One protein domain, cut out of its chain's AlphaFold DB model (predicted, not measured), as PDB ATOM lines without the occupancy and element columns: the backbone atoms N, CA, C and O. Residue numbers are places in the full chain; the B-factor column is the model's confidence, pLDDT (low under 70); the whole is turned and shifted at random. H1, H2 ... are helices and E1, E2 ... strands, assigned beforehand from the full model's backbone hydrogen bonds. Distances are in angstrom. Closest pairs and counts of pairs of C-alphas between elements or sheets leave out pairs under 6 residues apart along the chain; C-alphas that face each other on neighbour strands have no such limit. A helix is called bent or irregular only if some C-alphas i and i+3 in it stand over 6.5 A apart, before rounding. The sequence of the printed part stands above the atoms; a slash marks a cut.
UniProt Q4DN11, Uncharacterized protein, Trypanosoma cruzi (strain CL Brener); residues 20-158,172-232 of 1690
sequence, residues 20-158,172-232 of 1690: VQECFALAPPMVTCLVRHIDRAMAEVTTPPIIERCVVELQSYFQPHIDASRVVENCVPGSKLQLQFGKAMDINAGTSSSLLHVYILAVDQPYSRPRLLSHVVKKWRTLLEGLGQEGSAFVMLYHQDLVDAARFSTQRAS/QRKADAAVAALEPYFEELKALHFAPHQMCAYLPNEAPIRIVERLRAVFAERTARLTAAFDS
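AT A GLANCE: This is residues 20 to 158 and 172 to 232 of the 1690 residues of an uncharacterized protein of Trypanosoma cruzi (strain CL Brener) (UniProt Q4DN11). A strongly twisted sheet of five parallel strands is the core of three layers, with H2 and H8 over one face and H3, H4 and H7b over the other. H6 and H7a form a pair off the sheet, and residues 226 to 232 of H8 stick out. The printed part has 200 residues with eight named helices and five named strands, in the order H1 E1 H2 E2 H3 E3 H4 H5 E4 H6 H7 E5 H8; the sheet runs E2 E1 E3 E4 E5, and the class is mixed. The whole is compact, radius of gyration of the C-alphas 17.3 A, spans 51 by 44 by 27 A.

HOW THE PARTS SIT: Edge strand E2, residues 84 to 88, is parallel to E1, residues 30 to 34, with N 31 and O 84 at 2.8 A. E1 is parallel to E3, residues 100 to 106, with N 32 and O 100 at 2.9 A. E3 is parallel to E4, residues 137 to 142, with N 103 and O 138 at 2.8 A. E4 is parallel to edge strand E5, residues 199 to 201, with N 200 and O 139 at 2.9 A; these N and O pairs are within hydrogen-bond range. H2, residues 49 to 62, and H8, residues 207 to 232, are on the same face, close but not clearly touching, their closest C-alphas Leu 58 and Pro 208 at 6.7 A. On the opposite face, H4, residues 114 to 129, runs along the strands at a height of 10.0 A over E3 and E4. H3, residues 91 to 95, touches residues 124 to 128 of H4, closest C-alphas Ile 91 and Trp 124 at 6.1 A. H7, residues 172 to 191, assigned as one helix by its hydrogen bonds, is bent, C-alphas 181 and 184 being 6.8 A apart; its arms are H7a, 172 to 181, and H7b, 184 to 191. H7b touches residues 114 to 118 of H4, closest C-alphas Pro 114 and Tyr 185 at 4.7 A. H6, residues 144 to 157, touches H7a with residues 145 to 149 alone, closest C-alphas Leu 146 and Ala 175 at 5.3 A, opposite ways at a steep tilt of 46 degrees. H5, residues 133 to 136, only grazes the sheet; H1, residues 20 to 24, is not on it. E1, H2, E2 and E3, H4 H5, E4 are strand-helix-strand units, parallel neighbour strands with helices between, and E2, H3, E3 is a split one, with E1 between its strands; each crossover is right-handed. Every O i to N i+4 pair is within hydrogen-bond range in H1, H4, H6, H7a, H7b and H8, against 9 of 10 in H2 and 0 of 1 in H3, which has 2 of 2 O i to N i+3 pairs; H5 is too short for such a pair.

IN THESE COORDINATES: H1 begins at C-alpha 20 (198.709, 261.009, 222.618), and H8, 36.4 A long, ends at C-alpha 232 (196.484, 286.522, 210.967). H4 measures 21.7 A, H2 20.4 A, H6 19.7 A, E3 19.5 A and E4 16.5 A.

THE WHOLE: The C-alphas farthest apart, Arg 173 and Ser 232, are 55.4 A apart. Residues 159 to 171 are not printed, and C-alphas 158 and 172 are 19.5 A apart across the cut. The links E1 to H2 and H2 to E2 are long. Mean pLDDT of the printed part is 89.4; residues 93 to 96 are under 70.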
ATOM      1  N   VAL A  20     198.452 259.635 223.062       85.14
ATOM      2  CA  VAL A  20     198.709 261.009 222.618       85.14
ATOM      3  C   VAL A  20     199.441 261.798 223.710       85.14
ATOM      4  O   VAL A  20     200.413 262.495 223.418       85.14
ATOM      5  N   GLN A  21     199.054 261.636 224.979       83.96
ATOM      6  CA  GLN A  21     199.713 262.315 226.103       83.96
ATOM      7  C   GLN A  21     201.137 261.794 226.330       83.96
ATOM      8  O   GLN A  21     202.043 262.595 226.556       83.96
ATOM      9  N   GLU A  22     201.366 260.482 226.218       84.13
ATOM     10  CA  GLU A  22     202.698 259.883 226.406       84.13
ATOM     11  C   GLU A  22     203.661 260.144 225.230       84.13
ATOM     12  O   GLU A  22     204.875 260.264 225.433       84.13
ATOM     13  N   CYS A  23     203.148 260.291 224.004       82.36
ATOM     14  CA  CYS A  23     203.972 260.597 222.828       82.36
ATOM     15  C   CYS A  23     204.361 262.079 222.737       82.36
ATOM     16  O   CYS A  23     205.484 262.383 222.346       82.36
ATOM     17  N   PHE A  24     203.470 262.993 223.134       86.00
ATOM     18  CA  PHE A  24     203.713 264.442 223.088       86.00
ATOM     19  C   PHE A  24     204.071 265.066 224.451       86.00
ATOM     20  O   PHE A  24     204.229 266.281 224.536       86.00
ATOM     21  N   ALA A  25     204.211 264.256 225.509       85.58
ATOM     22  CA  ALA A  25     204.524 264.683 226.884       85.58
ATOM     23  C   ALA A  25     203.604 265.805 227.422       85.58
ATOM     24  O   ALA A  25     204.045 266.722 228.116       85.58
ATOM     25  N   LEU A  26     202.313 265.733 227.083       86.26
ATOM     26  CA  LEU A  26     201.339 266.799 227.333       86.26
ATOM     27  C   LEU A  26     201.040 266.975 228.829       86.26
ATOM     28  O   LEU A  26     200.777 266.007 229.545       86.26
ATOM     29  N   ALA A  27     201.005 268.226 229.289       86.87
ATOM     30  CA  ALA A  27     200.589 268.559 230.647       86.87
ATOM     31  C   ALA A  27     199.050 268.490 230.772       86.87
ATOM     32  O   ALA A  27     198.358 269.117 229.972       86.87
ATOM     33  N   PRO A  28     198.475 267.793 231.771       87.26
ATOM     34  CA  PRO A  28     197.024 267.701 231.929       87.26
ATOM     35  C   PRO A  28     196.337 269.083 231.985       87.26
ATOM     36  O   PRO A  28     196.673 269.888 232.861       87.26
ATOM     37  N   PRO A  29     195.386 269.403 231.081       88.59
ATOM     38  CA  PRO A  29     194.811 270.742 230.988       88.59
ATOM     39  C   PRO A  29     194.141 271.187 232.293       88.59
ATOM     40  O   PRO A  29     193.297 270.497 232.874       88.59
ATOM     41  N   MET A  30     194.529 272.378 232.751       89.90
ATOM     42  CA  MET A  30     194.147 272.888 234.064       89.90
ATOM     43  C   MET A  30     192.755 273.529 234.058       89.90
ATOM     44  O   MET A  30     192.475 274.436 233.273       89.90
ATOM     45  N   VAL A  31     191.904 273.106 234.990       91.28
ATOM     46  CA  VAL A  31     190.682 273.809 235.392       91.28
ATOM     47  C   VAL A  31     190.981 274.526 236.703       91.28
ATOM     48  O   VAL A  31     191.162 273.886 237.739       91.28
ATOM     49  N   THR A  32     191.046 275.855 236.674       89.99
ATOM     50  CA  THR A  32     191.292 276.640 237.886       89.99
ATOM     51  C   THR A  32     189.972 276.953 238.581       89.99
ATOM     52  O   THR A  32     189.179 277.775 238.123       89.99
ATOM     53  N   CYS A  33     189.744 276.317 239.726       88.94
ATOM     54  CA  CYS A  33     188.694 276.692 240.659       88.94
ATOM     55  C   CYS A  33     189.173 277.882 241.499       88.94
ATOM     56  O   CYS A  33     190.018 277.729 242.383       88.94
ATOM     57  N   LEU A  34     188.618 279.067 241.246       86.91
ATOM     58  CA  LEU A  34     188.791 280.243 242.089       86.91
ATOM     59  C   LEU A  34     187.831 280.143 243.279       86.91
ATOM     60  O   LEU A  34     186.625 280.358 243.151       86.91
ATOM     61  N   VAL A  35     188.378 279.821 244.450       81.81
ATOM     62  CA  VAL A  35     187.614 279.518 245.666       81.81
ATOM     63  C   VAL A  35     187.749 280.654 246.683       81.81
ATOM     64  O   VAL A  35     188.214 280.473 247.812       81.81
ATOM     65  N   ARG A  36     187.357 281.862 246.260       72.43
ATOM     66  CA  ARG A  36     187.537 283.091 247.042       72.43
ATOM     67  C   ARG A  36     186.241 283.578 247.678       72.43
ATOM     68  O   ARG A  36     185.348 284.083 246.994       72.43
ATOM     69  N   HIS A  37     186.192 283.495 249.004       71.25
ATOM     70  CA  HIS A  37     185.134 284.085 249.815       71.25
ATOM     71  C   HIS A  37     185.552 285.471 250.293       71.25
ATOM     72  O   HIS A  37     186.682 285.681 250.730       71.25
ATOM     73  N   ILE A  38     184.631 286.424 250.175       70.76
ATOM     74  CA  ILE A  38     184.860 287.833 250.479       70.76
ATOM     75  C   ILE A  38     183.730 288.316 251.390       70.76
ATOM     76  O   ILE A  38     182.566 287.961 251.185       70.76
ATOM     77  N   ASP A  39     184.075 289.083 252.422       76.53
ATOM     78  CA  ASP A  39     183.120 289.601 253.398       76.53
ATOM     79  C   ASP A  39     182.521 290.966 252.991       76.53
ATOM     80  O   ASP A  39     182.695 291.471 251.881       76.53
ATOM     81  N   ARG A  40     181.790 291.600 253.918       74.00
ATOM     82  CA  ARG A  40     181.177 292.921 253.695       74.00
ATOM     83  C   ARG A  40     182.184 294.082 253.663       74.00
ATOM     84  O   ARG A  40     181.797 295.170 253.248       74.00
ATOM     85  N   ALA A  41     183.425 293.871 254.100       79.74
ATOM     86  CA  ALA A  41     184.521 294.837 254.085       79.74
ATOM     87  C   ALA A  41     185.495 294.621 252.906       79.74
ATOM     88  O   ALA A  41     186.523 295.291 252.839       79.74
ATOM     89  N   MET A  42     185.170 293.716 251.971       72.78
ATOM     90  CA  MET A  42     186.059 293.229 250.905       72.78
ATOM     91  C   MET A  42     187.308 292.481 251.416       72.78
ATOM     92  O   MET A  42     188.266 292.294 250.663       72.78
ATOM     93  N   ALA A  43     187.304 292.025 252.672       75.99
ATOM     94  CA  ALA A  43     188.356 291.186 253.226       75.99
ATOM     95  C   ALA A  43     188.183 289.727 252.779       75.99
ATOM     96  O   ALA A  43     187.066 289.241 252.589       75.99
ATOM     97  N   GLU A  44     189.303 289.022 252.621       70.25
ATOM     98  CA  GLU A  44     189.308 287.600 252.285       70.25
ATOM     99  C   GLU A  44     188.943 286.755 253.509       70.25
ATOM    100  O   GLU A  44     189.529 286.899 254.583       70.25
ATOM    101  N   VAL A  45     187.959 285.875 253.338       73.65
ATOM    102  CA  VAL A  45     187.482 284.948 254.368       73.65
ATOM    103  C   VAL A  45     188.015 283.558 254.053       73.65
ATOM    104  O   VAL A  45     188.115 283.172 252.888       73.65
ATOM    105  N   THR A  46     188.309 282.775 255.091       80.97
ATOM    106  CA  THR A  46     188.593 281.346 254.942       80.97
ATOM    107  C   THR A  46     187.494 280.655 254.133       80.97
ATOM    108  O   THR A  46     186.301 280.844 254.385       80.97
ATOM    109  N   THR A  47     187.894 279.837 253.156       82.47
ATOM    110  CA  THR A  47     186.966 279.027 252.366       82.47
ATOM    111  C   THR A  47     186.065 278.196 253.294       82.47
ATOM    112  O   THR A  47     186.586 277.450 254.126       82.47
ATOM    113  N   PRO A  48     184.726 278.257 253.165       83.79
ATOM    114  CA  PRO A  48     183.838 277.345 253.870       83.79
ATOM    115  C   PRO A  48     184.136 275.889 253.468       83.79
ATOM    116  O   PRO A  48     184.135 275.596 252.270       83.79
ATOM    117  N   PRO A  49     184.315 274.945 254.415       88.72
ATOM    118  CA  PRO A  49     184.672 273.554 254.097       88.72
ATOM    119  C   PRO A  49     183.692 272.824 253.160       88.72
ATOM    120  O   PRO A  49     184.056 271.834 252.529       88.72
ATOM    121  N   ILE A  50     182.454 273.314 253.037       89.11
ATOM    122  CA  ILE A  50     181.468 272.858 252.043       89.11
ATOM    123  C   ILE A  50     181.935 273.085 250.593       89.11
ATOM    124  O   ILE A  50     181.706 272.224 249.749       89.11
ATOM    125  N   ILE A  51     182.655 274.175 250.306       90.07
ATOM    126  CA  ILE A  51     183.165 274.464 248.958       90.07
ATOM    127  C   ILE A  51     184.454 273.691 248.670       90.07
ATOM    128  O   ILE A  51     184.665 273.251 247.544       90.07
ATOM    129  N   GLU A  52     185.283 273.424 249.681       89.42
ATOM    130  CA  GLU A  52     186.431 272.522 249.510       89.42
ATOM    131  C   GLU A  52     185.965 271.098 249.178       89.42
ATOM    132  O   GLU A  52     186.480 270.479 248.250       89.42
ATOM    133  N   ARG A  53     184.910 270.619 249.855       91.38
ATOM    134  CA  ARG A  53     184.230 269.361 249.504       91.38
ATOM    135  C   ARG A  53     183.636 269.398 248.096       91.38
ATOM    136  O   ARG A  53     183.810 268.428 247.375       91.38
ATOM    137  N   CYS A  54     183.008 270.505 247.688       92.29
ATOM    138  CA  CYS A  54     182.490 270.688 246.328       92.29
ATOM    139  C   CYS A  54     183.590 270.551 245.261       92.29
ATOM    140  O   CYS A  54     183.370 269.898 244.245       92.29
ATOM    141  N   VAL A  55     184.778 271.131 245.476       92.16
ATOM    142  CA  VAL A  55     185.907 271.004 244.534       92.16
ATOM    143  C   VAL A  55     186.433 269.568 244.486       92.16
ATOM    144  O   VAL A  55     186.681 269.064 243.396       92.16
ATOM    145  N   VAL A  56     186.542 268.883 245.629       92.15
ATOM    146  CA  VAL A  56     186.961 267.467 245.680       92.15
ATOM    147  C   VAL A  56     185.927 266.537 245.027       92.15
ATOM    148  O   VAL A  56     186.305 265.608 244.320       92.15
ATOM    149  N   GLU A  57     184.631 266.796 245.214       92.99
ATOM    150  CA  GLU A  57     183.526 266.060 244.581       92.99
ATOM    151  C   GLU A  57     183.505 266.284 243.061       92.99
ATOM    152  O   GLU A  57     183.403 265.331 242.297       92.99
ATOM    153  N   LEU A  58     183.695 267.523 242.594       92.97
ATOM    154  CA  LEU A  58     183.869 267.815 241.167       92.97
ATOM    155  C   LEU A  58     185.110 267.129 240.584       92.97
ATOM    156  O   LEU A  58     185.025 266.524 239.519       92.97
ATOM    157  N   GLN A  59     186.244 267.183 241.282       93.11
ATOM    158  CA  GLN A  59     187.473 266.524 240.850       93.11
ATOM    159  C   GLN A  59     187.287 265.001 240.743       93.11
ATOM    160  O   GLN A  59     187.751 264.409 239.770       93.11
ATOM    161  N   SER A  60     186.570 264.365 241.678       92.75
ATOM    162  CA  SER A  60     186.321 262.919 241.626       92.75
ATOM    163  C   SER A  60     185.378 262.499 240.491       92.75
ATOM    164  O   SER A  60     185.566 261.417 239.943       92.75
ATOM    165  N   TYR A  61     184.444 263.356 240.053       92.49
ATOM    166  CA  TYR A  61     183.621 263.110 238.853       92.49
ATOM    167  C   TYR A  61     184.416 263.081 237.536       92.49
ATOM    168  O   TYR A  61     183.917 262.556 236.538       92.49
ATOM    169  N   PHE A  62     185.627 263.647 237.510       92.23
ATOM    170  CA  PHE A  62     186.457 263.767 236.305       92.23
ATOM    171  C   PHE A  62     187.775 262.982 236.371       92.23
ATOM    172  O   PHE A  62     188.556 263.018 235.420       92.23
ATOM    173  N   GLN A  63     188.028 262.266 237.470       88.52
ATOM    174  CA  GLN A  63     189.203 261.413 237.638       88.52
ATOM    175  C   GLN A  63     188.871 259.927 237.394       88.52
ATOM    176  O   GLN A  63     187.787 259.474 237.756       88.52
ATOM    177  N   PRO A  64     189.795 259.140 236.804       85.15
ATOM    178  CA  PRO A  64     191.136 259.541 236.359       85.15
ATOM    179  C   PRO A  64     191.156 260.400 235.081       85.15
ATOM    180  O   PRO A  64     192.140 261.107 234.862       85.15
ATOM    181  N   HIS A  65     190.096 260.348 234.267       91.18
ATOM    182  CA  HIS A  65     189.993 261.027 232.971       91.18
ATOM    183  C   HIS A  65     188.538 261.125 232.468       91.18
ATOM    184  O   HIS A  65     187.705 260.266 232.769       91.18
ATOM    185  N   ILE A  66     188.262 262.111 231.613       93.58
ATOM    186  CA  ILE A  66     187.039 262.208 230.803       93.58
ATOM    187  C   ILE A  66     187.321 261.639 229.406       93.58
ATOM    188  O   ILE A  66     188.375 261.889 228.837       93.58
ATOM    189  N   ASP A  67     186.366 260.927 228.814       93.63
ATOM    190  CA  ASP A  67     186.376 260.624 227.377       93.63
ATOM    191  C   ASP A  67     186.390 261.931 226.555       93.63
ATOM    192  O   ASP A  67     185.485 262.765 226.687       93.63
ATOM    193  N   ALA A  68     187.418 262.122 225.725       94.04
ATOM    194  CA  ALA A  68     187.630 263.360 224.978       94.04
ATOM    195  C   ALA A  68     186.507 263.653 223.962       94.04
ATOM    196  O   ALA A  68     186.218 264.824 223.702       94.04
ATOM    197  N   SER A  69     185.805 262.622 223.469       95.38
ATOM    198  CA  SER A  69     184.670 262.770 222.538       95.38
ATOM    199  C   SER A  69     183.499 263.553 223.142       95.38
ATOM    200  O   SER A  69     182.701 264.167 222.433       95.38
ATOM    201  N   ARG A  70     183.418 263.620 224.479       95.19
ATOM    202  CA  ARG A  70     182.427 264.441 225.190       95.19
ATOM    203  C   ARG A  70     182.694 265.940 225.051       95.19
ATOM    204  O   ARG A  70     181.775 266.736 225.267       95.19
ATOM    205  N   VAL A  71     183.921 266.329 224.706       94.90
ATOM    206  CA  VAL A  71     184.358 267.727 224.590       94.90
ATOM    207  C   VAL A  71     184.649 268.121 223.139       94.90
ATOM    208  O   VAL A  71     184.387 269.267 222.790       94.90
ATOM    209  N   VAL A  72     185.132 267.203 222.293       95.51
ATOM    210  CA  VAL A  72     185.529 267.491 220.902       95.51
ATOM    211  C   VAL A  72     185.028 266.412 219.943       95.51
ATOM    212  O   VAL A  72     185.271 265.229 220.147       95.51
ATOM    213  N   GLU A  73     184.365 266.827 218.863       87.41
ATOM    214  CA  GLU A  73     183.625 265.931 217.955       87.41
ATOM    215  C   GLU A  73     184.507 265.212 216.907       87.41
ATOM    216  O   GLU A  73     184.006 264.373 216.169       87.41
ATOM    217  N   ASN A  74     185.818 265.496 216.869       91.73
ATOM    218  CA  ASN A  74     186.806 264.901 215.951       91.73
ATOM    219  C   ASN A  74     188.081 264.415 216.684       91.73
ATOM    220  O   ASN A  74     189.202 264.629 216.213       91.73
ATOM    221  N   CYS A  75     187.940 263.823 217.875       93.88
ATOM    222  CA  CYS A  75     189.062 263.188 218.573       93.88
ATOM    223  C   CYS A  75     189.335 261.755 218.072       93.88
ATOM    224  O   CYS A  75     188.478 261.121 217.453       93.88
ATOM    225  N   VAL A  76     190.527 261.223 218.361       92.31
ATOM    226  CA  VAL A  76     190.826 259.796 218.171       92.31
ATOM    227  C   VAL A  76     189.958 258.966 219.134       92.31
ATOM    228  O   VAL A  76     189.901 259.286 220.327       92.31
ATOM    229  N   PRO A  77     189.277 257.898 218.665       90.07
ATOM    230  CA  PRO A  77     188.481 257.033 219.530       90.07
ATOM    231  C   PRO A  77     189.311 256.468 220.689       90.07
ATOM    232  O   PRO A  77     190.331 255.821 220.472       90.07
ATOM    233  N   GLY A  78     188.861 256.707 221.923       89.06
ATOM    234  CA  GLY A  78     189.551 256.266 223.138       89.06
ATOM    235  C   GLY A  78     190.488 257.294 223.787       89.06
ATOM    236  O   GLY A  78     190.983 257.012 224.878       89.06
ATOM    237  N   SER A  79     190.698 258.483 223.202       89.97
ATOM    238  CA  SER A  79     191.431 259.570 223.876       89.97
ATOM    239  C   SER A  79     190.753 260.007 225.186       89.97
ATOM    240  O   SER A  79     189.528 260.124 225.286       89.97
ATOM    241  N   LYS A  80     191.572 260.274 226.206       91.76
ATOM    242  CA  LYS A  80     191.207 260.393 227.626       91.76
ATOM    243  C   LYS A  80     191.712 261.719 228.196       91.76
ATOM    244  O   LYS A  80     192.801 261.799 228.761       91.76
ATOM    245  N   LEU A  81     190.892 262.760 228.105       91.51
ATOM    246  CA  LEU A  81     191.150 264.088 228.659       91.51
ATOM    247  C   LEU A  81     191.321 264.032 230.191       91.51
ATOM    248  O   LEU A  81     190.341 263.971 230.940       91.51
ATOM    249  N   GLN A  82     192.564 264.080 230.672       91.59
ATOM    250  CA  GLN A  82     192.865 264.210 232.098       91.59
ATOM    251  C   GLN A  82     192.809 265.689 232.504       91.59
ATOM    252  O   GLN A  82     193.607 266.492 232.034       91.59
ATOM    253  N   LEU A  83     191.881 266.060 233.391       91.12
ATOM    254  CA  LEU A  83     191.777 267.431 233.903       91.12
ATOM    255  C   LEU A  83     192.536 267.598 235.223       91.12
ATOM    256  O   LEU A  83     192.308 266.850 236.177       91.12
ATOM    257  N   GLN A  84     193.375 268.632 235.317       90.33
ATOM    258  CA  GLN A  84     194.002 269.031 236.578       90.33
ATOM    259  C   GLN A  84     193.190 270.139 237.258       90.33
ATOM    260  O   GLN A  84     193.084 271.246 236.740       90.33
ATOM    261  N   PHE A  85     192.660 269.877 238.454       89.73
ATOM    262  CA  PHE A  85     191.927 270.881 239.229       89.73
ATOM    263  C   PHE A  85     192.880 271.717 240.093       89.73
ATOM    264  O   PHE A  85     193.446 271.229 241.071       89.73
ATOM    265  N   GLY A  86     193.071 272.985 239.722       85.63
ATOM    266  CA  GLY A  86     193.888 273.952 240.459       85.63
ATOM    267  C   GLY A  86     193.038 274.801 241.406       85.63
ATOM    268  O   GLY A  86     192.087 275.442 240.967       85.63
ATOM    269  N   LYS A  87     193.372 274.853 242.703       84.70
ATOM    270  CA  LYS A  87     192.695 275.741 243.669       84.70
ATOM    271  C   LYS A  87     193.372 277.117 243.697       84.70
ATOM    272  O   LYS A  87     194.417 277.279 244.326       84.70
ATOM    273  N   ALA A  88     192.756 278.120 243.078       79.78
ATOM    274  CA  ALA A  88     193.156 279.517 243.227       79.78
ATOM    275  C   ALA A  88     192.467 280.146 244.451       79.78
ATOM    276  O   ALA A  88     191.243 280.109 244.577       79.78
ATOM    277  N   MET A  89     193.259 280.741 245.349       78.54
ATOM    278  CA  MET A  89     192.759 281.540 246.479       78.54
ATOM    279  C   MET A  89     192.630 283.020 246.091       78.54
ATOM    280  O   MET A  89     191.570 283.622 246.248       78.54
ATOM    281  N   ASP A  90     193.688 283.593 245.509       74.89
ATOM    282  CA  ASP A  90     193.654 284.949 244.961       74.89
ATOM    283  C   ASP A  90     193.102 284.950 243.527       74.89
ATOM    284  O   ASP A  90     193.360 284.045 242.737       74.89
ATOM    285  N   ILE A  91     192.402 286.027 243.167       70.43
ATOM    286  CA  ILE A  91     191.898 286.272 241.807       70.43
ATOM    287  C   ILE A  91     193.078 286.336 240.819       70.43
ATOM    288  O   ILE A  91     192.961 285.844 239.701       70.43
ATOM    289  N   ASN A  92     194.236 286.855 241.253       71.91
ATOM    290  CA  ASN A  92     195.457 286.886 240.443       71.91
ATOM    291  C   ASN A  92     196.067 285.492 240.200       71.91
ATOM    292  O   ASN A  92     196.832 285.335 239.257       71.91
ATOM    293  N   ALA A  93     195.762 284.468 241.010       62.59
ATOM    294  CA  ALA A  93     196.262 283.108 240.762       62.59
ATOM    295  C   ALA A  93     195.509 282.424 239.603       62.59
ATOM    296  O   ALA A  93     196.065 281.567 238.922       62.59
ATOM    297  N   GLY A  94     194.280 282.872 239.313       57.82
ATOM    298  CA  GLY A  94     193.516 282.526 238.109       57.82
ATOM    299  C   GLY A  94     193.966 283.268 236.845       57.82
ATOM    300  O   GLY A  94     193.136 283.561 235.996       57.82
ATOM    301  N   THR A  95     195.255 283.606 236.732       59.35
ATOM    302  CA  THR A  95     195.860 284.230 235.535       59.35
ATOM    303  C   THR A  95     196.731 283.262 234.724       59.35
ATOM    304  O   THR A  95     197.247 283.621 233.669       59.35
ATOM    305  N   SER A  96     196.883 282.020 235.195       64.14
ATOM    306  CA  SER A  96     197.556 280.939 234.470       64.14
ATOM    307  C   SER A  96     196.831 280.576 233.164       64.14
ATOM    308  O   SER A  96     195.648 280.868 232.979       64.14
ATOM    309  N   SER A  97     197.518 279.878 232.255       74.60
ATOM    310  CA  SER A  97     197.041 279.460 230.920       74.60
ATOM    311  C   SER A  97     195.942 278.371 230.920       74.60
ATOM    312  O   SER A  97     195.764 277.653 229.928       74.60
ATOM    313  N   SER A  98     195.192 278.277 232.024       83.87
ATOM    314  CA  SER A  98     194.112 277.325 232.291       83.87
ATOM    315  C   SER A  98     193.085 277.251 231.159       83.87
ATOM    316  O   SER A  98     192.816 278.220 230.449       83.87
ATOM    317  N   LEU A  99     192.489 276.072 231.004       90.09
ATOM    318  CA  LEU A  99     191.434 275.808 230.035       90.09
ATOM    319  C   LEU A  99     190.094 276.413 230.469       90.09
ATOM    320  O   LEU A  99     189.364 276.930 229.634       90.09
ATOM    321  N   LEU A 100     189.764 276.342 231.759       93.82
ATOM    322  CA  LEU A 100     188.498 276.828 232.309       93.82
ATOM    323  C   LEU A 100     188.743 277.467 233.678       93.82
ATOM    324  O   LEU A 100     189.414 276.868 234.520       93.82
ATOM    325  N   HIS A 101     188.153 278.639 233.921       93.16
ATOM    326  CA  HIS A 101     188.193 279.298 235.228       93.16
ATOM    327  C   HIS A 101     186.814 279.252 235.887       93.16
ATOM    328  O   HIS A 101     185.865 279.878 235.415       93.16
ATOM    329  N   VAL A 102     186.704 278.515 236.990       94.29
ATOM    330  CA  VAL A 102     185.455 278.262 237.717       94.29
ATOM    331  C   VAL A 102     185.439 279.068 239.014       94.29
ATOM    332  O   VAL A 102     186.153 278.727 239.955       94.29
ATOM    333  N   TYR A 103     184.616 280.112 239.104       93.99
ATOM    334  CA  TYR A 103     184.386 280.832 240.360       93.99
ATOM    335  C   TYR A 103     183.231 280.195 241.135       93.99
ATOM    336  O   TYR A 103     182.107 280.152 240.632       93.99
ATOM    337  N   ILE A 104     183.491 279.713 242.355       94.00
ATOM    338  CA  ILE A 104     182.473 279.075 243.207       94.00
ATOM    339  C   ILE A 104     182.141 279.990 244.389       94.00
ATOM    340  O   ILE A 104     183.031 280.349 245.160       94.00
ATOM    341  N   LEU A 105     180.859 280.333 244.560       92.10
ATOM    342  CA  LEU A 105     180.362 281.142 245.677       92.10
ATOM    343  C   LEU A 105     179.253 280.412 246.443       92.10
ATOM    344  O   LEU A 105     178.242 280.028 245.856       92.10
ATOM    345  N   ALA A 106     179.385 280.311 247.769       92.65
ATOM    346  CA  ALA A 106     178.268 279.919 248.630       92.65
ATOM    347  C   ALA A 106     177.272 281.079 248.820       92.65
ATOM    348  O   ALA A 106     177.639 282.184 249.239       92.65
ATOM    349  N   VAL A 107     175.998 280.815 248.537       91.65
ATOM    350  CA  VAL A 107     174.891 281.775 248.664       91.65
ATOM    351  C   VAL A 107     174.183 281.666 250.020       91.65
ATOM    352  O   VAL A 107     173.669 282.662 250.522       91.65
ATOM    353  N   ASP A 108     174.246 280.501 250.668       88.75
ATOM    354  CA  ASP A 108     173.680 280.236 252.004       88.75
ATOM    355  C   ASP A 108     174.387 280.971 253.172       88.75
ATOM    356  O   ASP A 108     173.943 280.917 254.320       88.75
ATOM    357  N   GLN A 109     175.480 281.692 252.898       87.41
ATOM    358  CA  GLN A 109     176.301 282.351 253.914       87.41
ATOM    359  C   GLN A 109     175.806 283.772 254.253       87.41
ATOM    360  O   GLN A 109     175.537 284.564 253.350       87.41
ATOM    361  N   PRO A 110     175.793 284.199 255.536       83.52
ATOM    362  CA  PRO A 110     175.176 285.464 255.977       83.52
ATOM    363  C   PRO A 110     175.903 286.750 255.524       83.52
ATOM    364  O   PRO A 110     175.417 287.869 255.748       83.52
ATOM    365  N   TYR A 111     177.081 286.620 254.912       82.32
ATOM    366  CA  TYR A 111     177.802 287.709 254.249       82.32
ATOM    367  C   TYR A 111     177.531 287.779 252.735       82.32
ATOM    368  O   TYR A 111     177.736 288.847 252.156       82.32
ATOM    369  N   SER A 112     177.026 286.704 252.120       84.96
ATOM    370  CA  SER A 112     176.741 286.630 250.686       84.96
ATOM    371  C   SER A 112     175.628 287.608 250.295       84.96
ATOM    372  O   SER A 112     174.641 287.778 251.021       84.96
ATOM    373  N   ARG A 113     175.824 288.322 249.181       89.05
ATOM    374  CA  ARG A 113     174.872 289.294 248.617       89.05
ATOM    375  C   ARG A 113     175.024 289.363 247.093       89.05
ATOM    376  O   ARG A 113     176.166 289.394 246.634       89.05
ATOM    377  N   PRO A 114     173.938 289.524 246.313       90.79
ATOM    378  CA  PRO A 114     174.022 289.602 244.849       90.79
ATOM    379  C   PRO A 114     174.956 290.717 244.345       90.79
ATOM    380  O   PRO A 114     175.851 290.471 243.543       90.79
ATOM    381  N   ARG A 115     174.871 291.918 244.935       90.15
ATOM    382  CA  ARG A 115     175.781 293.046 244.636       90.15
ATOM    383  C   ARG A 115     177.255 292.787 244.977       90.15
ATOM    384  O   ARG A 115     178.128 293.444 244.417       90.15
ATOM    385  N   LEU A 116     177.544 291.876 245.913       88.22
ATOM    386  CA  LEU A 116     178.918 291.509 246.266       88.22
ATOM    387  C   LEU A 116     179.490 290.541 245.226       88.22
ATOM    388  O   LEU A 116     180.575 290.800 244.714       88.22
ATOM    389  N   LEU A 117     178.717 289.516 244.835       90.20
ATOM    390  CA  LEU A 117     179.021 288.666 243.676       90.20
ATOM    391  C   LEU A 117     179.304 289.536 242.442       90.20
ATOM    392  O   LEU A 117     180.345 289.379 241.813       90.20
ATOM    393  N   SER A 118     178.429 290.506 242.168       90.44
ATOM    394  CA  SER A 118     178.540 291.452 241.052       90.44
ATOM    395  C   SER A 118     179.884 292.208 241.039       90.44
ATOM    396  O   SER A 118     180.598 292.225 240.037       90.44
ATOM    397  N   HIS A 119     180.316 292.763 242.180       90.51
ATOM    398  CA  HIS A 119     181.613 293.442 242.276       90.51
ATOM    399  C   HIS A 119     182.810 292.493 242.078       90.51
ATOM    400  O   HIS A 119     183.743 292.813 241.337       90.51
ATOM    401  N   VAL A 120     182.794 291.330 242.738       89.22
ATOM    402  CA  VAL A 120     183.914 290.374 242.729       89.22
ATOM    403  C   VAL A 120     184.075 289.724 241.356       89.22
ATOM    404  O   VAL A 120     185.183 289.692 240.820       89.22
ATOM    405  N   VAL A 121     182.970 289.280 240.752       91.60
ATOM    406  CA  VAL A 121     182.961 288.691 239.409       91.60
ATOM    407  C   VAL A 121     183.339 289.721 238.358       91.60
ATOM    408  O   VAL A 121     184.102 289.377 237.464       91.60
ATOM    409  N   LYS A 122     182.918 290.989 238.477       92.55
ATOM    410  CA  LYS A 122     183.394 292.041 237.567       92.55
ATOM    411  C   LYS A 122     184.910 292.244 237.667       92.55
ATOM    412  O   LYS A 122     185.575 292.304 236.641       92.55
ATOM    413  N   LYS A 123     185.480 292.292 238.880       90.42
ATOM    414  CA  LYS A 123     186.939 292.407 239.068       90.42
ATOM    415  C   LYS A 123     187.698 291.210 238.479       90.42
ATOM    416  O   LYS A 123     188.733 291.400 237.849       90.42
ATOM    417  N   TRP A 124     187.200 289.993 238.694       89.66
ATOM    418  CA  TRP A 124     187.782 288.768 238.135       89.66
ATOM    419  C   TRP A 124     187.654 288.715 236.612       89.66
ATOM    420  O   TRP A 124     188.647 288.445 235.942       89.66
ATOM    421  N   ARG A 125     186.488 289.070 236.055       90.59
ATOM    422  CA  ARG A 125     186.286 289.144 234.606       90.59
ATOM    423  C   ARG A 125     187.233 290.160 233.971       90.59
ATOM    424  O   ARG A 125     187.922 289.776 233.044       90.59
ATOM    425  N   THR A 126     187.401 291.363 234.523       90.49
ATOM    426  CA  THR A 126     188.362 292.349 233.986       90.49
ATOM    427  C   THR A 126     189.828 291.891 234.047       90.49
ATOM    428  O   THR A 126     190.634 292.295 233.211       90.49
ATOM    429  N   LEU A 127     190.187 290.993 234.971       88.83
ATOM    430  CA  LEU A 127     191.505 290.347 234.965       88.83
ATOM    431  C   LEU A 127     191.610 289.249 233.891       88.83
ATOM    432  O   LEU A 127     192.648 289.151 233.242       88.83
ATOM    433  N   LEU A 128     190.541 288.488 233.635       88.15
ATOM    434  CA  LEU A 128     190.482 287.548 232.508       88.15
ATOM    435  C   LEU A 128     190.447 288.274 231.148       88.15
ATOM    436  O   LEU A 128     191.167 287.875 230.242       88.15
ATOM    437  N   GLU A 129     189.682 289.359 231.003       88.92
ATOM    438  CA  GLU A 129     189.651 290.264 229.838       88.92
ATOM    439  C   GLU A 129     191.065 290.761 229.493       88.92
ATOM    440  O   GLU A 129     191.465 290.713 228.332       88.92
ATOM    441  N   GLY A 130     191.860 291.145 230.501       86.72
ATOM    442  CA  GLY A 130     193.263 291.551 230.339       86.72
ATOM    443  C   GLY A 130     194.207 290.452 229.822       86.72
ATOM    444  O   GLY A 130     195.287 290.765 229.328       86.72
ATOM    445  N   LEU A 131     193.790 289.185 229.887       83.96
ATOM    446  CA  LEU A 131     194.466 288.016 229.302       83.96
ATOM    447  C   LEU A 131     193.746 287.504 228.035       83.96
ATOM    448  O   LEU A 131     194.066 286.436 227.513       83.96
ATOM    449  N   GLY A 132     192.689 288.194 227.596       84.41
ATOM    450  CA  GLY A 132     191.716 287.720 226.609       84.41
ATOM    451  C   GLY A 132     190.866 286.522 227.066       84.41
ATOM    452  O   GLY A 132     190.031 286.032 226.317       84.41
ATOM    453  N   GLN A 133     191.054 285.990 228.270       85.49
ATOM    454  CA  GLN A 133     190.428 284.763 228.774       85.49
ATOM    455  C   GLN A 133     188.973 284.935 229.265       85.49
ATOM    456  O   GLN A 133     188.428 283.992 229.836       85.49
ATOM    457  N   GLU A 134     188.313 286.078 229.027       83.26
ATOM    458  CA  GLU A 134     186.906 286.338 229.414       83.26
ATOM    459  C   GLU A 134     185.974 285.168 229.051       83.26
ATOM    460  O   GLU A 134     185.237 284.641 229.891       83.26
ATOM    461  N   GLY A 135     186.085 284.698 227.809       85.49
ATOM    462  CA  GLY A 135     185.321 283.586 227.259       85.49
ATOM    463  C   GLY A 135     185.554 282.221 227.916       85.49
ATOM    464  O   GLY A 135     184.792 281.300 227.646       85.49
ATOM    465  N   SER A 136     186.498 282.088 228.857       90.17
ATOM    466  CA  SER A 136     186.737 280.874 229.665       90.17
ATOM    467  C   SER A 136     186.184 280.927 231.102       90.17
ATOM    468  O   SER A 136     186.382 279.989 231.875       90.17
ATOM    469  N   ALA A 137     185.451 281.984 231.471       93.04
ATOM    470  CA  ALA A 137     184.832 282.110 232.794       93.04
ATOM    471  C   ALA A 137     183.590 281.208 232.981       93.04
ATOM    472  O   ALA A 137     182.752 281.070 232.082       93.04
ATOM    473  N   PHE A 138     183.421 280.649 234.180       95.91
ATOM    474  CA  PHE A 138     182.232 279.906 234.610       95.91
ATOM    475  C   PHE A 138     181.906 280.220 236.079       95.91
ATOM    476  O   PHE A 138     182.797 280.172 236.923       95.91
ATOM    477  N   VAL A 139     180.652 280.555 236.405       95.67
ATOM    478  CA  VAL A 139     180.230 280.909 237.777       95.67
ATOM    479  C   VAL A 139     179.295 279.852 238.357       95.67
ATOM    480  O   VAL A 139     178.258 279.533 237.783       95.67
ATOM    481  N   MET A 140     179.634 279.331 239.530       96.29
ATOM    482  CA  MET A 140     178.897 278.268 240.201       96.29
ATOM    483  C   MET A 140     178.370 278.748 241.557       96.29
ATOM    484  O   MET A 140     179.138 279.097 242.454       96.29
ATOM    485  N   LEU A 141     177.047 278.754 241.711       95.83
ATOM    486  CA  LEU A 141     176.364 279.174 242.933       95.83
ATOM    487  C   LEU A 141     176.025 277.951 243.794       95.83
ATOM    488  O   LEU A 141     175.197 277.123 243.418       95.83
ATOM    489  N   TYR A 142     176.662 277.830 244.956       95.25
ATOM    490  CA  TYR A 142     176.443 276.739 245.906       95.25
ATOM    491  C   TYR A 142     175.396 277.135 246.956       95.25
ATOM    492  O   TYR A 142     175.475 278.219 247.538       95.25
ATOM    493  N   HIS A 143     174.445 276.247 247.243       95.42
ATOM    494  CA  HIS A 143     173.501 276.399 248.352       95.42
ATOM    495  C   HIS A 143     173.185 275.028 248.957       95.42
ATOM    496  O   HIS A 143     172.653 274.157 248.270       95.42
ATOM    497  N   GLN A 144     173.481 274.833 250.244       94.44
ATOM    498  CA  GLN A 144     173.459 273.522 250.901       94.44
ATOM    499  C   GLN A 144     172.121 272.775 250.744       94.44
ATOM    500  O   GLN A 144     172.125 271.626 250.312       94.44
ATOM    501  N   ASP A 145     170.976 273.430 250.992       94.73
ATOM    502  CA  ASP A 145     169.663 272.771 250.857       94.73
ATOM    503  C   ASP A 145     169.346 272.292 249.415       94.73
ATOM    504  O   ASP A 145     168.602 271.324 249.258       94.73
ATOM    505  N   LEU A 146     169.933 272.891 248.362       94.96
ATOM    506  CA  LEU A 146     169.804 272.386 246.980       94.96
ATOM    507  C   LEU A 146     170.673 271.149 246.746       94.96
ATOM    508  O   LEU A 146     170.239 270.204 246.090       94.96
ATOM    509  N   VAL A 147     171.886 271.139 247.301       94.14
ATOM    510  CA  VAL A 147     172.812 270.003 247.213       94.14
ATOM    511  C   VAL A 147     172.236 268.789 247.936       94.14
ATOM    512  O   VAL A 147     172.296 267.679 247.409       94.14
ATOM    513  N   ASP A 148     171.626 268.988 249.103       92.42
ATOM    514  CA  ASP A 148     171.008 267.906 249.872       92.42
ATOM    515  C   ASP A 148     169.716 267.394 249.210       92.42
ATOM    516  O   ASP A 148     169.522 266.180 249.113       92.42
ATOM    517  N   ALA A 149     168.883 268.285 248.654       92.88
ATOM    518  CA  ALA A 149     167.723 267.894 247.845       92.88
ATOM    519  C   ALA A 149     168.125 267.109 246.580       92.88
ATOM    520  O   ALA A 149     167.519 266.080 246.261       92.88
ATOM    521  N   ALA A 150     169.184 267.542 245.888       92.54
ATOM    522  CA  ALA A 150     169.724 266.851 244.724       92.54
ATOM    523  C   ALA A 150     170.306 265.478 245.091       92.54
ATOM    524  O   ALA A 150     169.939 264.486 244.469       92.54
ATOM    525  N   ARG A 151     171.141 265.381 246.137       89.99
ATOM    526  CA  ARG A 151     171.727 264.104 246.592       89.99
ATOM    527  C   ARG A 151     170.666 263.092 247.012       89.99
ATOM    528  O   ARG A 151     170.764 261.932 246.621       89.99
ATOM    529  N   PHE A 152     169.642 263.519 247.751       88.92
ATOM    530  CA  PHE A 152     168.511 262.654 248.095       88.92
ATOM    531  C   PHE A 152     167.759 262.184 246.842       88.92
ATOM    532  O   PHE A 152     167.408 261.011 246.735       88.92
ATOM    533  N   SER A 153     167.571 263.066 245.856       88.44
ATOM    534  CA  SER A 153     166.963 262.708 244.570       88.44
ATOM    535  C   SER A 153     167.807 261.678 243.805       88.44
ATOM    536  O   SER A 153     167.256 260.705 243.297       88.44
ATOM    537  N   THR A 154     169.140 261.812 243.792       85.43
ATOM    538  CA  THR A 154     170.060 260.821 243.202       85.43
ATOM    539  C   THR A 154     170.008 259.479 243.931       85.43
ATOM    540  O   THR A 154     169.948 258.440 243.284       85.43
ATOM    541  N   GLN A 155     169.981 259.482 245.267       85.43
ATOM    542  CA  GLN A 155     169.858 258.265 246.084       85.43
ATOM    543  C   GLN A 155     168.509 257.562 245.874       85.43
ATOM    544  O   GLN A 155     168.453 256.340 245.787       85.43
ATOM    545  N   ARG A 156     167.421 258.327 245.727       87.22
ATOM    546  CA  ARG A 156     166.083 257.805 245.412       87.22
ATOM    547  C   ARG A 156     165.995 257.257 243.984       87.22
ATOM    548  O   ARG A 156     165.268 256.295 243.754       87.22
ATOM    549  N   ALA A 157     166.728 257.847 243.039       84.94
ATOM    550  CA  ALA A 157     166.761 257.432 241.637       84.94
ATOM    551  C   ALA A 157     167.690 256.236 241.362       84.94
ATOM    552  O   ALA A 157     167.412 255.456 240.455       84.94
ATOM    553  N   SER A 158     168.770 256.055 242.134       83.99
ATOM    554  CA  SER A 158     169.719 254.947 241.939       83.99
ATOM    555  C   SER A 158     169.188 253.582 242.390       83.99
ATOM    556  O   SER A 158     169.828 252.565 242.136       83.99
ATOM    557  N   GLN A 172     161.296 270.089 250.853       91.13
ATOM    558  CA  GLN A 172     161.127 270.700 249.533       91.13
ATOM    559  C   GLN A 172     160.941 272.221 249.629       91.13
ATOM    560  O   GLN A 172     161.471 272.947 248.798       91.13
ATOM    561  N   ARG A 173     160.304 272.731 250.694       93.25
ATOM    562  CA  ARG A 173     160.106 274.176 250.894       93.25
ATOM    563  C   ARG A 173     161.420 274.931 251.055       93.25
ATOM    564  O   ARG A 173     161.484 276.108 250.715       93.25
ATOM    565  N   LYS A 174     162.463 274.277 251.570       93.40
ATOM    566  CA  LYS A 174     163.811 274.844 251.606       93.40
ATOM    567  C   LYS A 174     164.490 274.806 250.247       93.40
ATOM    568  O   LYS A 174     165.185 275.758 249.924       93.40
ATOM    569  N   ALA A 175     164.303 273.740 249.468       92.45
ATOM    570  CA  ALA A 175     164.812 273.687 248.101       92.45
ATOM    571  C   ALA A 175     164.165 274.800 247.256       92.45
ATOM    572  O   ALA A 175     164.876 275.592 246.646       92.45
ATOM    573  N   ASP A 176     162.841 274.954 247.334       93.69
ATOM    574  CA  ASP A 176     162.088 276.032 246.684       93.69
ATOM    575  C   ASP A 176     162.569 277.422 247.151       93.69
ATOM    576  O   ASP A 176     162.840 278.306 246.335       93.69
ATOM    577  N   ALA A 177     162.743 277.616 248.466       94.29
ATOM    578  CA  ALA A 177     163.266 278.862 249.029       94.29
ATOM    579  C   ALA A 177     164.722 279.141 248.621       94.29
ATOM    580  O   ALA A 177     165.092 280.300 248.450       94.29
ATOM    581  N   ALA A 178     165.541 278.105 248.434       94.20
ATOM    582  CA  ALA A 178     166.913 278.226 247.964       94.20
ATOM    583  C   ALA A 178     166.978 278.576 246.469       94.20
ATOM    584  O   ALA A 178     167.778 279.430 246.092       94.20
ATOM    585  N   VAL A 179     166.099 278.017 245.623       94.24
ATOM    586  CA  VAL A 179     165.939 278.460 244.223       94.24
ATOM    587  C   VAL A 179     165.553 279.942 244.178       94.24
ATOM    588  O   VAL A 179     166.209 280.724 243.489       94.24
ATOM    589  N   ALA A 180     164.563 280.359 244.974       94.37
ATOM    590  CA  ALA A 180     164.168 281.766 245.085       94.37
ATOM    591  C   ALA A 180     165.291 282.667 245.648       94.37
ATOM    592  O   ALA A 180     165.407 283.832 245.271       94.37
ATOM    593  N   ALA A 181     166.161 282.138 246.516       93.48
ATOM    594  CA  ALA A 181     167.334 282.855 247.013       93.48
ATOM    595  C   ALA A 181     168.454 282.992 245.962       93.48
ATOM    596  O   ALA A 181     169.234 283.941 246.053       93.48
ATOM    597  N   LEU A 182     168.538 282.094 244.969       95.90
ATOM    598  CA  LEU A 182     169.494 282.187 243.858       95.90
ATOM    599  C   LEU A 182     169.069 283.177 242.764       95.90
ATOM    600  O   LEU A 182     169.943 283.776 242.137       95.90
ATOM    601  N   GLU A 183     167.768 283.374 242.524       96.25
ATOM    602  CA  GLU A 183     167.254 284.226 241.434       96.25
ATOM    603  C   GLU A 183     167.907 285.631 241.387       96.25
ATOM    604  O   GLU A 183     168.447 285.988 240.335       96.25
ATOM    605  N   PRO A 184     168.031 286.394 242.497       96.20
ATOM    606  CA  PRO A 184     168.715 287.693 242.484       96.20
ATOM    607  C   PRO A 184     170.204 287.640 242.103       96.20
ATOM    608  O   PRO A 184     170.741 288.628 241.605       96.20
ATOM    609  N   TYR A 185     170.889 286.516 242.340       96.60
ATOM    610  CA  TYR A 185     172.290 286.330 241.944       96.60
ATOM    611  C   TYR A 185     172.403 286.024 240.449       96.60
ATOM    612  O   TYR A 185     173.304 286.544 239.793       96.60
ATOM    613  N   PHE A 186     171.471 285.244 239.890       96.73
ATOM    614  CA  PHE A 186     171.393 285.036 238.443       96.73
ATOM    615  C   PHE A 186     171.065 286.333 237.691       96.73
ATOM    616  O   PHE A 186     171.655 286.566 236.642       96.73
ATOM    617  N   GLU A 187     170.203 287.209 238.220       96.58
ATOM    618  CA  GLU A 187     169.942 288.515 237.591       96.58
ATOM    619  C   GLU A 187     171.166 289.449 237.606       96.58
ATOM    620  O   GLU A 187     171.457 290.083 236.593       96.58
ATOM    621  N   GLU A 188     171.950 289.495 238.691       95.91
ATOM    622  CA  GLU A 188     173.215 290.257 238.704       95.91
ATOM    623  C   GLU A 188     174.260 289.661 237.740       95.91
ATOM    624  O   GLU A 188     174.974 290.409 237.073       95.91
ATOM    625  N   LEU A 189     174.322 288.332 237.578       95.77
ATOM    626  CA  LEU A 189     175.194 287.699 236.579       95.77
ATOM    627  C   LEU A 189     174.732 287.967 235.135       95.77
ATOM    628  O   LEU A 189     175.565 288.271 234.280       95.77
ATOM    629  N   LYS A 190     173.422 287.943 234.855       96.32
ATOM    630  CA  LYS A 190     172.856 288.370 233.559       96.32
ATOM    631  C   LYS A 190     173.170 289.842 233.272       96.32
ATOM    632  O   LYS A 190     173.544 290.175 232.149       96.32
ATOM    633  N   ALA A 191     173.080 290.712 234.281       95.27
ATOM    634  CA  ALA A 191     173.442 292.128 234.180       95.27
ATOM    635  C   ALA A 191     174.952 292.359 233.956       95.27
ATOM    636  O   ALA A 191     175.336 293.375 233.380       95.27
ATOM    637  N   LEU A 192     175.802 291.402 234.345       93.67
ATOM    638  CA  LEU A 192     177.222 291.329 233.975       93.67
ATOM    639  C   LEU A 192     177.481 290.595 232.646       93.67
ATOM    640  O   LEU A 192     178.617 290.212 232.376       93.67
ATOM    641  N   HIS A 193     176.458 290.377 231.816       94.29
ATOM    642  CA  HIS A 193     176.563 289.657 230.544       94.29
ATOM    643  C   HIS A 193     177.173 288.248 230.676       94.29
ATOM    644  O   HIS A 193     177.983 287.834 229.842       94.29
ATOM    645  N   PHE A 194     176.820 287.489 231.719       93.44
ATOM    646  CA  PHE A 194     176.998 286.033 231.693       93.44
ATOM    647  C   PHE A 194     175.856 285.400 230.894       93.44
ATOM    648  O   PHE A 194     174.679 285.610 231.193       93.44
ATOM    649  N   ALA A 195     176.196 284.619 229.870       92.49
ATOM    650  CA  ALA A 195     175.229 283.800 229.147       92.49
ATOM    651  C   ALA A 195     174.796 282.592 230.009       92.49
ATOM    652  O   ALA A 195     175.564 282.157 230.870       92.49
ATOM    653  N   PRO A 196     173.607 281.992 229.788       92.05
ATOM    654  CA  PRO A 196     173.094 280.911 230.641       92.05
ATOM    655  C   PRO A 196     174.005 279.681 230.771       92.05
ATOM    656  O   PRO A 196     173.983 279.028 231.802       92.05
ATOM    657  N   HIS A 197     174.841 279.382 229.771       90.66
ATOM    658  CA  HIS A 197     175.816 278.283 229.838       90.66
ATOM    659  C   HIS A 197     177.098 278.642 230.621       90.66
ATOM    660  O   HIS A 197     177.922 277.775 230.891       90.66
ATOM    661  N   GLN A 198     177.305 279.918 230.966       94.21
ATOM    662  CA  GLN A 198     178.464 280.402 231.727       94.21
ATOM    663  C   GLN A 198     178.202 280.442 233.242       94.21
ATOM    664  O   GLN A 198     179.079 280.862 233.998       94.21
ATOM    665  N   MET A 199     177.011 280.044 233.698       95.59
ATOM    666  CA  MET A 199     176.628 280.078 235.107       95.59
ATOM    667  C   MET A 199     175.668 278.943 235.472       95.59
ATOM    668  O   MET A 199     174.787 278.605 234.689       95.59
ATOM    669  N   CYS A 200     175.801 278.368 236.666       96.40
ATOM    670  CA  CYS A 200     174.888 277.332 237.158       96.40
ATOM    671  C   CYS A 200     174.710 277.378 238.682       96.40
ATOM    672  O   CYS A 200     175.503 277.987 239.403       96.40
ATOM    673  N   ALA A 201     173.680 276.689 239.176       95.91
ATOM    674  CA  ALA A 201     173.634 276.249 240.565       95.91
ATOM    675  C   ALA A 201     174.460 274.960 240.711       95.91
ATOM    676  O   ALA A 201     174.457 274.120 239.808       95.91
ATOM    677  N   TYR A 202     175.139 274.763 241.843       95.66
ATOM    678  CA  TYR A 202     175.796 273.487 242.112       95.66
ATOM    679  C   TYR A 202     174.763 272.419 242.492       95.66
ATOM    680  O   TYR A 202     174.265 272.385 243.616       95.66
ATOM    681  N   LEU A 203     174.473 271.531 241.543       95.06
ATOM    682  CA  LEU A 203     173.711 270.300 241.738       95.06
ATOM    683  C   LEU A 203     174.632 269.134 241.333       95.06
ATOM    684  O   LEU A 203     175.070 269.132 240.181       95.06
ATOM    685  N   PRO A 204     174.942 268.148 242.202       91.02
ATOM    686  CA  PRO A 204     175.990 267.155 241.928       91.02
ATOM    687  C   PRO A 204     175.849 266.358 240.623       91.02
ATOM    688  O   PRO A 204     176.860 265.956 240.063       91.02
ATOM    689  N   ASN A 205     174.629 266.170 240.106       90.72
ATOM    690  CA  ASN A 205     174.398 265.477 238.832       90.72
ATOM    691  C   ASN A 205     174.518 266.408 237.608       90.72
ATOM    692  O   ASN A 205     174.877 265.953 236.527       90.72
ATOM    693  N   GLU A 206     174.174 267.695 237.750       92.56
ATOM    694  CA  GLU A 206     174.097 268.641 236.626       92.56
ATOM    695  C   GLU A 206     175.392 269.444 236.468       92.56
ATOM    696  O   GLU A 206     175.849 269.665 235.350       92.56
ATOM    697  N   ALA A 207     176.033 269.843 237.570       93.82
ATOM    698  CA  ALA A 207     177.253 270.644 237.536       93.82
ATOM    699  C   ALA A 207     178.410 269.984 236.751       93.82
ATOM    700  O   ALA A 207     179.065 270.703 235.992       93.82
ATOM    701  N   PRO A 208     178.644 268.653 236.819       94.12
ATOM    702  CA  PRO A 208     179.625 268.001 235.953       94.12
ATOM    703  C   PRO A 208     179.261 268.093 234.462       94.12
ATOM    704  O   PRO A 208     180.136 268.319 233.628       94.12
ATOM    705  N   ILE A 209     177.970 267.990 234.123       94.59
ATOM    706  CA  ILE A 209     177.474 268.132 232.744       94.59
ATOM    707  C   ILE A 209     177.678 269.572 232.260       94.59
ATOM    708  O   ILE A 209     178.245 269.770 231.190       94.59
ATOM    709  N   ARG A 210     177.321 270.581 233.069       95.10
ATOM    710  CA  ARG A 210     177.548 272.002 232.742       95.10
ATOM    711  C   ARG A 210     179.023 272.339 232.563       95.10
ATOM    712  O   ARG A 210     179.358 273.123 231.682       95.10
ATOM    713  N   ILE A 211     179.911 271.732 233.351       94.56
ATOM    714  CA  ILE A 211     181.358 271.869 233.150       94.56
ATOM    715  C   ILE A 211     181.775 271.262 231.805       94.56
ATOM    716  O   ILE A 211     182.514 271.917 231.082       94.56
ATOM    717  N   VAL A 212     181.280 270.085 231.409       94.83
ATOM    718  CA  VAL A 212     181.591 269.482 230.093       94.83
ATOM    719  C   VAL A 212     181.020 270.300 228.924       94.83
ATOM    720  O   VAL A 212     181.740 270.566 227.961       94.83
ATOM    721  N   GLU A 213     179.774 270.774 229.019       94.54
ATOM    722  CA  GLU A 213     179.177 271.717 228.056       94.54
ATOM    723  C   GLU A 213     180.029 272.988 227.924       94.54
ATOM    724  O   GLU A 213     180.315 273.452 226.815       94.54
ATOM    725  N   ARG A 214     180.486 273.540 229.055       94.49
ATOM    726  CA  ARG A 214     181.325 274.735 229.070       94.49
ATOM    727  C   ARG A 214     182.720 274.459 228.518       94.49
ATOM    728  O   ARG A 214     183.201 275.271 227.737       94.49
ATOM    729  N   LEU A 215     183.343 273.327 228.846       94.66
ATOM    730  CA  LEU A 215     184.632 272.903 228.291       94.66
ATOM    731  C   LEU A 215     184.567 272.780 226.764       94.66
ATOM    732  O   LEU A 215     185.488 273.242 226.100       94.66
ATOM    733  N   ARG A 216     183.468 272.257 226.197       95.23
ATOM    734  CA  ARG A 216     183.244 272.223 224.738       95.23
ATOM    735  C   ARG A 216     183.181 273.628 224.138       95.23
ATOM    736  O   ARG A 216     183.856 273.908 223.151       95.23
ATOM    737  N   ALA A 217     182.413 274.529 224.754       93.40
ATOM    738  CA  ALA A 217     182.313 275.919 224.302       93.40
ATOM    739  C   ALA A 217     183.665 276.657 224.376       93.40
ATOM    740  O   ALA A 217     184.036 277.361 223.439       93.40
ATOM    741  N   VAL A 218     184.427 276.469 225.460       92.94
ATOM    742  CA  VAL A 218     185.739 277.109 225.642       92.94
ATOM    743  C   VAL A 218     186.812 276.479 224.756       92.94
ATOM    744  O   VAL A 218     187.660 277.205 224.243       92.94
ATOM    745  N   PHE A 219     186.761 275.166 224.507       94.23
ATOM    746  CA  PHE A 219     187.588 274.521 223.488       94.23
ATOM    747  C   PHE A 219     187.356 275.177 222.126       94.23
ATOM    748  O   PHE A 219     188.318 275.638 221.520       94.23
ATOM    749  N   ALA A 220     186.100 275.275 221.676       94.53
ATOM    750  CA  ALA A 220     185.765 275.847 220.375       94.53
ATOM    751  C   ALA A 220     186.223 277.311 220.250       94.53
ATOM    752  O   ALA A 220     186.824 277.686 219.243       94.53
ATOM    753  N   GLU A 221     186.011 278.127 221.288       91.84
ATOM    754  CA  GLU A 221     186.449 279.525 221.307       91.84
ATOM    755  C   GLU A 221     187.983 279.662 221.314       91.84
ATOM    756  O   GLU A 221     188.539 280.459 220.555       91.84
ATOM    757  N   ARG A 222     188.688 278.870 222.136       92.73
ATOM    758  CA  ARG A 222     190.158 278.877 222.214       92.73
ATOM    759  C   ARG A 222     190.783 278.372 220.913       92.73
ATOM    760  O   ARG A 222     191.721 279.003 220.437       92.73
ATOM    761  N   THR A 223     190.221 277.331 220.294       95.38
ATOM    762  CA  THR A 223     190.611 276.859 218.956       95.38
ATOM    763  C   THR A 223     190.428 277.971 217.926       95.38
ATOM    764  O   THR A 223     191.403 278.375 217.305       95.38
ATOM    765  N   ALA A 224     189.224 278.547 217.802       95.12
ATOM    766  CA  ALA A 224     188.944 279.604 216.828       95.12
ATOM    767  C   ALA A 224     189.870 280.823 216.990       95.12
ATOM    768  O   ALA A 224     190.322 281.402 216.002       95.12
ATOM    769  N   ARG A 225     190.200 281.190 218.232       93.59
ATOM    770  CA  ARG A 225     191.111 282.295 218.544       93.59
ATOM    771  C   ARG A 225     192.572 281.984 218.206       93.59
ATOM    772  O   ARG A 225     193.250 282.850 217.659       93.59
ATOM    773  N   LEU A 226     193.054 280.780 218.515       94.46
ATOM    774  CA  LEU A 226     194.415 280.346 218.181       94.46
ATOM    775  C   LEU A 226     194.585 280.188 216.660       94.46
ATOM    776  O   LEU A 226     195.574 280.666 216.109       94.46
ATOM    777  N   THR A 227     193.581 279.645 215.961       96.77
ATOM    778  CA  THR A 227     193.517 279.639 214.490       96.77
ATOM    779  C   THR A 227     193.548 281.058 213.929       96.77
ATOM    780  O   THR A 227     194.383 281.351 213.079       96.77
ATOM    781  N   ALA A 228     192.730 281.979 214.450       95.53
ATOM    782  CA  ALA A 228     192.746 283.375 214.014       95.53
ATOM    783  C   ALA A 228     194.101 284.065 214.269       95.53
ATOM    784  O   ALA A 228     194.543 284.851 213.432       95.53
ATOM    785  N   ALA A 229     194.793 283.765 215.374       93.75
ATOM    786  CA  ALA A 229     196.137 284.279 215.635       93.75
ATOM    787  C   ALA A 229     197.147 283.771 214.588       93.75
ATOM    788  O   ALA A 229     197.771 284.583 213.899       93.75
ATOM    789  N   PHE A 230     197.234 282.448 214.418       95.90
ATOM    790  CA  PHE A 230     198.112 281.751 213.470       95.90
ATOM    791  C   PHE A 230     197.886 282.188 212.009       95.90
ATOM    792  O   PHE A 230     198.839 282.523 211.298       95.90
ATOM    793  N   ASP A 231     196.624 282.281 211.584       95.19
ATOM    794  CA  ASP A 231     196.245 282.734 210.244       95.19
ATOM    795  C   ASP A 231     196.483 284.239 210.055       95.19
ATOM    796  O   ASP A 231     196.962 284.655 209.000       95.19
ATOM    797  N   SER A 232     196.216 285.078 211.068       92.79
ATOM    798  CA  SER A 232     196.484 286.522 210.967       92.79
ATOM    799  C   SER A 232     197.974 286.823 210.801       92.79
ATOM    800  O   SER A 232     198.328 287.772 210.102       92.79
TER     801      SER A 232